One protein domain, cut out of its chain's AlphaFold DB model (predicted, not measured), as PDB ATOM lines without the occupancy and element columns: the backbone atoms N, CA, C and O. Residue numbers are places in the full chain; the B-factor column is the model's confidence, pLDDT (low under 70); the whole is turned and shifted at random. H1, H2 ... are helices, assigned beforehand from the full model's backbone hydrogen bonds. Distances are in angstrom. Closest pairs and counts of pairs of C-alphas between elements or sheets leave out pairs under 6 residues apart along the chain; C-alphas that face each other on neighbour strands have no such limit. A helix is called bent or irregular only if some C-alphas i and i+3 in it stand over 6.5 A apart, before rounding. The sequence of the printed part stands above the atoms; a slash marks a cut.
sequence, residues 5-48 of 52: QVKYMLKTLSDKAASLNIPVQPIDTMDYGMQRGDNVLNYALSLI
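This is residues 5 to 48 of the 52 residues of the protein "PTS system, cellobiose-specific IIB component" of Klebsiella aerogenes (UniProt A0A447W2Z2). The domain is a flat, open S: helix H1 runs along one side, residues 19 to 28 fold back from its end as a stretched link through the middle, and the short helix H2 makes the turn into H3, which runs along the other side in roughly the direction of H1. The two longer helices do not meet, with the link running between them. The printed part has 44 residues with three named helices, in the order H1, H2, H3, and no named strand; its class is all helix. It is only just loose, close to compact, with a radius of gyration of the C-alphas of 11.4 A, and spans 32 by 22 by 8 A.

H1 covers residues 5 to 18 and is 21.5 A long from first to last C-alpha, beginning at C-alpha 5 at (12.764, 31.212, -14.176). It is irregular: C-alphas 5 and 8 are 8.0 A apart. H2 is residues 29 to 33, 5.9 A long. H3 is residues 37 to 47, 15.2 A long, and ends at C-alpha 47 at (12.375, 20.028, 2.860).

H1 is apart from H2 and from H3. H2 and H3 touch only at the corner by their link; their closest C-alphas, those of Asp 31 and Val 40, are 6.7 A apart. Every O i to N i+4 pair is within hydrogen-bond range in H2 and H3; in H1, 6 of 10 are.

The two C-alphas farthest apart, those of Ser 19 and Met 34, are 32.7 A apart. The printed part has no cut. The 10-residue link from H1 to H2 is short, and the 3-residue link from H2 to H3 is tight. Mean pLDDT of the printed part is 87.2, and no printed residue is under 70.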
ATOM      1  N   GLN A   5      13.517  30.424 -13.193       86.25
ATOM      2  CA  GLN A   5      12.764  31.212 -14.176       86.25
ATOM      3  C   GLN A   5      11.318  31.500 -13.743       86.25
ATOM      4  O   GLN A   5      10.746  32.511 -14.136       86.25
ATOM      5  N   VAL A   6      10.728  30.640 -12.908       88.88
ATOM      6  CA  VAL A   6       9.323  30.734 -12.480       88.88
ATOM      7  C   VAL A   6       9.182  31.082 -10.998       88.88
ATOM      8  O   VAL A   6       8.107  30.924 -10.425       88.88
ATOM      9  N   LYS A   7      10.236  31.613 -10.357       86.12
ATOM     10  CA  LYS A   7      10.238  31.983  -8.926       86.12
ATOM     11  C   LYS A   7       9.093  32.930  -8.540       86.12
ATOM     12  O   LYS A   7       8.607  32.864  -7.417       86.12
ATOM     13  N   TYR A   8       8.613  33.770  -9.459       88.88
ATOM     14  CA  TYR A   8       7.460  34.649  -9.219       88.88
ATOM     15  C   TYR A   8       6.158  33.874  -8.931       88.88
ATOM     16  O   TYR A   8       5.294  34.372  -8.215       88.88
ATOM     17  N   MET A   9       6.027  32.641  -9.438       90.69
ATOM     18  CA  MET A   9       4.877  31.762  -9.190       90.69
ATOM     19  C   MET A   9       4.944  31.060  -7.834       90.69
ATOM     20  O   MET A   9       3.985  30.381  -7.466       90.69
ATOM     21  N   LEU A  10       6.052  31.211  -7.093       88.81
ATOM     22  CA  LEU A  10       6.262  30.552  -5.808       88.81
ATOM     23  C   LEU A  10       5.081  30.793  -4.877       88.81
ATOM     24  O   LEU A  10       4.524  29.833  -4.380       88.81
ATOM     25  N   LYS A  11       4.638  32.043  -4.718       89.12
ATOM     26  CA  LYS A  11       3.530  32.371  -3.814       89.12
ATOM     27  C   LYS A  11       2.239  31.644  -4.195       89.12
ATOM     28  O   LYS A  11       1.693  30.906  -3.388       89.12
ATOM     29  N   THR A  12       1.823  31.751  -5.454       90.75
ATOM     30  CA  THR A  12       0.606  31.098  -5.959       90.75
ATOM     31  C   THR A  12       0.652  29.575  -5.832       90.75
ATOM     32  O   THR A  12      -0.366  28.942  -5.561       90.75
ATOM     33  N   LEU A  13       1.815  28.964  -6.066       89.06
ATOM     34  CA  LEU A  13       1.975  27.515  -5.967       89.06
ATOM     35  C   LEU A  13       2.096  27.054  -4.516       89.06
ATOM     36  O   LEU A  13       1.492  26.045  -4.174       89.06
ATOM     37  N   SER A  14       2.804  27.801  -3.668       87.94
ATOM     38  CA  SER A  14       2.878  27.561  -2.228       87.94
ATOM     39  C   SER A  14       1.498  27.649  -1.587       87.94
ATOM     40  O   SER A  14       1.155  26.759  -0.825       87.94
ATOM     41  N   ASP A  15       0.673  28.632  -1.948       89.94
ATOM     42  CA  ASP A  15      -0.687  28.771  -1.411       89.94
ATOM     43  C   ASP A  15      -1.576  27.576  -1.804       89.94
ATOM     44  O   ASP A  15      -2.328  27.051  -0.986       89.94
ATOM     45  N   LYS A  16      -1.456  27.083  -3.046       88.69
ATOM     46  CA  LYS A  16      -2.178  25.878  -3.501       88.69
ATOM     47  C   LYS A  16      -1.669  24.600  -2.836       88.69
ATOM     48  O   LYS A  16      -2.456  23.710  -2.526       88.69
ATOM     49  N   ALA A  17      -0.357  24.496  -2.655       86.75
ATOM     50  CA  ALA A  17       0.304  23.331  -2.084       86.75
ATOM     51  C   ALA A  17       0.200  23.279  -0.554       86.75
ATOM     52  O   ALA A  17       0.236  22.188   0.013       86.75
ATOM     53  N   ALA A  18      -0.007  24.423   0.105       84.69
ATOM     54  CA  ALA A  18      -0.273  24.515   1.535       84.69
ATOM     55  C   ALA A  18      -1.511  23.695   1.920       84.69
ATOM     56  O   ALA A  18      -1.473  22.964   2.905       84.69
ATOM     57  N   SER A  19      -2.558  23.707   1.086       85.75
ATOM     58  CA  SER A  19      -3.748  22.858   1.257       85.75
ATOM     59  C   SER A  19      -3.443  21.355   1.237       85.75
ATOM     60  O   SER A  19      -4.224  20.561   1.750       85.75
ATOM     61  N   LEU A  20      -2.318  20.959   0.639       84.94
ATOM     62  CA  LEU A  20      -1.858  19.574   0.533       84.94
ATOM     63  C   LEU A  20      -0.696  19.266   1.492       84.94
ATOM     64  O   LEU A  20      -0.157  18.166   1.439       84.94
ATOM     65  N   ASN A  21      -0.297  20.215   2.351       81.50
ATOM     66  CA  ASN A  21       0.909  20.137   3.187       81.50
ATOM     67  C   ASN A  21       2.195  19.843   2.390       81.50
ATOM     68  O   ASN A  21       3.137  19.249   2.910       81.50
ATOM     69  N   ILE A  22       2.252  20.257   1.120       84.50
ATOM     70  CA  ILE A  22       3.429  20.055   0.274       84.50
ATOM     71  C   ILE A  22       4.305  21.315   0.337       84.50
ATOM     72  O   ILE A  22       3.866  22.385  -0.096       84.50
ATOM     73  N   PRO A  23       5.556  21.220   0.822       82.88
ATOM     74  CA  PRO A  23       6.469  22.351   0.848       82.88
ATOM     75  C   PRO A  23       6.950  22.679  -0.570       82.88
ATOM     76  O   PRO A  23       7.551  21.861  -1.270       82.88
ATOM     77  N   VAL A  24       6.697  23.913  -1.000       87.75
ATOM     78  CA  VAL A  24       7.136  24.425  -2.300       87.75
ATOM     79  C   VAL A  24       8.251  25.439  -2.085       87.75
ATOM     80  O   VAL A  24       8.052  26.458  -1.428       87.75
ATOM     81  N   GLN A  25       9.421  25.160  -2.658       88.25
ATOM     82  CA  GLN A  25      10.600  26.024  -2.596       88.25
ATOM     83  C   GLN A  25      11.239  26.195  -3.981       88.25
ATOM     84  O   GLN A  25      11.185  25.266  -4.804       88.25
ATOM     85  N   PRO A  26      11.830  27.371  -4.260       88.62
ATOM     86  CA  PRO A  26      12.619  27.590  -5.461       88.62
ATOM     87  C   PRO A  26      13.950  26.833  -5.370       88.62
ATOM     88  O   PRO A  26      14.526  26.693  -4.298       88.62
ATOM     89  N   ILE A  27      14.429  26.346  -6.509       87.00
ATOM     90  CA  ILE A  27      15.769  25.782  -6.665       87.00
ATOM     91  C   ILE A  27      16.756  26.944  -6.755       87.00
ATOM     92  O   ILE A  27      16.462  27.967  -7.385       87.00
ATOM     93  N   ASP A  28      17.925  26.778  -6.142       87.69
ATOM     94  CA  ASP A  28      19.010  27.737  -6.274       87.69
ATOM     95  C   ASP A  28      19.462  27.863  -7.742       87.69
ATOM     96  O   ASP A  28      19.620  26.879  -8.468       87.69
ATOM     97  N   THR A  29      19.645  29.099  -8.207       84.75
ATOM     98  CA  THR A  29      20.045  29.395  -9.591       84.75
ATOM     99  C   THR A  29      21.406  28.812  -9.950       84.75
ATOM    100  O   THR A  29      21.613  28.414 -11.096       84.75
ATOM    101  N   MET A  30      22.331  28.781  -8.992       88.25
ATOM    102  CA  MET A  30      23.687  28.277  -9.164       88.25
ATOM    103  C   MET A  30      23.671  26.755  -9.248       88.25
ATOM    104  O   MET A  30      24.232  26.208 -10.194       88.25
ATOM    105  N   ASP A  31      22.956  26.079  -8.344       87.88
ATOM    106  CA  ASP A  31      22.799  24.621  -8.401       87.88
ATOM    107  C   ASP A  31      22.080  24.177  -9.685       87.88
ATOM    108  O   ASP A  31      22.488  23.200 -10.319       87.88
ATOM    109  N   TYR A  32      21.062  24.929 -10.121       86.00
ATOM    110  CA  TYR A  32      20.356  24.680 -11.381       86.00
ATOM    111  C   TYR A  32      21.265  24.882 -12.603       86.00
ATOM    112  O   TYR A  32      21.293  24.044 -13.503       86.00
ATOM    113  N   GLY A  33      22.035  25.976 -12.637       86.19
ATOM    114  CA  GLY A  33      22.942  26.296 -13.742       86.19
ATOM    115  C   GLY A  33      24.151  25.363 -13.832       86.19
ATOM    116  O   GLY A  33      24.575  25.008 -14.927       86.19
ATOM    117  N   MET A  34      24.679  24.925 -12.688       90.31
ATOM    118  CA  MET A  34      25.796  23.980 -12.601       90.31
ATOM    119  C   MET A  34      25.359  22.511 -12.675       90.31
ATOM    120  O   MET A  34      26.207  21.630 -12.549       90.31
ATOM    121  N   GLN A  35      24.059  22.245 -12.863       85.75
ATOM    122  CA  GLN A  35      23.471  20.901 -12.916       85.75
ATOM    123  C   GLN A  35      23.845  20.027 -11.705       85.75
ATOM    124  O   GLN A  35      24.037  18.818 -11.825       85.75
ATOM    125  N   ARG A  36      23.932  20.634 -10.515       88.94
ATOM    126  CA  ARG A  36      24.251  19.953  -9.248       88.94
ATOM    127  C   ARG A  36      23.024  19.213  -8.715       88.94
ATOM    128  O   ARG A  36      22.451  19.590  -7.695       88.94
ATOM    129  N   GLY A  37      22.597  18.174  -9.430       85.31
ATOM    130  CA  GLY A  37      21.396  17.396  -9.104       85.31
ATOM    131  C   GLY A  37      21.417  16.820  -7.687       85.31
ATOM    132  O   GLY A  37      20.391  16.798  -7.019       85.31
ATOM    133  N   ASP A  38      22.593  16.437  -7.207       90.50
ATOM    134  CA  ASP A  38      22.872  15.956  -5.855       90.50
ATOM    135  C   ASP A  38      22.532  17.009  -4.786       90.50
ATOM    136  O   ASP A  38      21.842  16.698  -3.814       90.50
ATOM    137  N   ASN A  39      22.918  18.272  -4.985       89.50
ATOM    138  CA  ASN A  39      22.550  19.368  -4.080       89.50
ATOM    139  C   ASN A  39      21.046  19.651  -4.124       89.50
ATOM    140  O   ASN A  39      20.414  19.792  -3.078       89.50
ATOM    141  N   VAL A  40      20.465  19.687  -5.328       87.62
ATOM    142  CA  VAL A  40      19.023  19.910  -5.518       87.62
ATOM    143  C   VAL A  40      18.210  18.808  -4.839       87.62
ATOM    144  O   VAL A  40      17.217  19.096  -4.172       87.62
ATOM    145  N   LEU A  41      18.644  17.552  -4.962       89.00
ATOM    146  CA  LEU A  41      18.021  16.405  -4.316       89.00
ATOM    147  C   LEU A  41      18.166  16.475  -2.795       89.00
ATOM    148  O   LEU A  41      17.167  16.331  -2.098       89.00
ATOM    149  N   ASN A  42      19.363  16.743  -2.270       89.69
ATOM    150  CA  ASN A  42      19.582  16.884  -0.827       89.69
ATOM    151  C   ASN A  42      18.743  18.019  -0.227       89.69
ATOM    152  O   ASN A  42      18.183  17.871   0.858       89.69
ATOM    153  N   TYR A  43      18.606  19.131  -0.949       87.94
ATOM    154  CA  TYR A  43      17.738  20.233  -0.554       87.94
ATOM    155  C   TYR A  43      16.252  19.850  -0.626       87.94
ATOM    156  O   TYR A  43      15.498  20.154   0.287       87.94
ATOM    157  N   ALA A  44      15.811  19.120  -1.654       86.31
ATOM    158  CA  ALA A  44      14.447  18.593  -1.696       86.31
ATOM    159  C   ALA A  44      14.160  17.642  -0.523       86.31
ATOM    160  O   ALA A  44      13.098  17.725   0.086       86.31
ATOM    161  N   LEU A  45      15.110  16.764  -0.195       87.19
ATOM    162  CA  LEU A  45      14.996  15.806   0.902       87.19
ATOM    163  C   LEU A  45      14.966  16.494   2.268       87.19
ATOM    164  O   LEU A  45      14.185  16.082   3.118       87.19
ATOM    165  N   SER A  46      15.749  17.556   2.478       86.69
ATOM    166  CA  SER A  46      15.710  18.323   3.732       86.69
ATOM    167  C   SER A  46      14.399  19.091   3.927       86.69
ATOM    168  O   SER A  46      14.037  19.413   5.057       86.69
ATOM    169  N   LEU A  47      13.681  19.373   2.835       81.38
ATOM    170  CA  LEU A  47      12.375  20.028   2.860       81.38
ATOM    171  C   LEU A  47      11.219  19.073   3.129       81.38
ATOM    172  O   LEU A  47      10.170  19.537   3.566       81.38
ATOM    173  N   ILE A  48      11.371  17.777   2.854       81.44
ATOM    174  CA  ILE A  48      10.371  16.778   3.223       81.44
ATOM    175  C   ILE A  48      10.526  16.561   4.733       81.44
ATOM    176  O   ILE A  48      11.536  15.991   5.151       81.44
TER     177      ILE A  48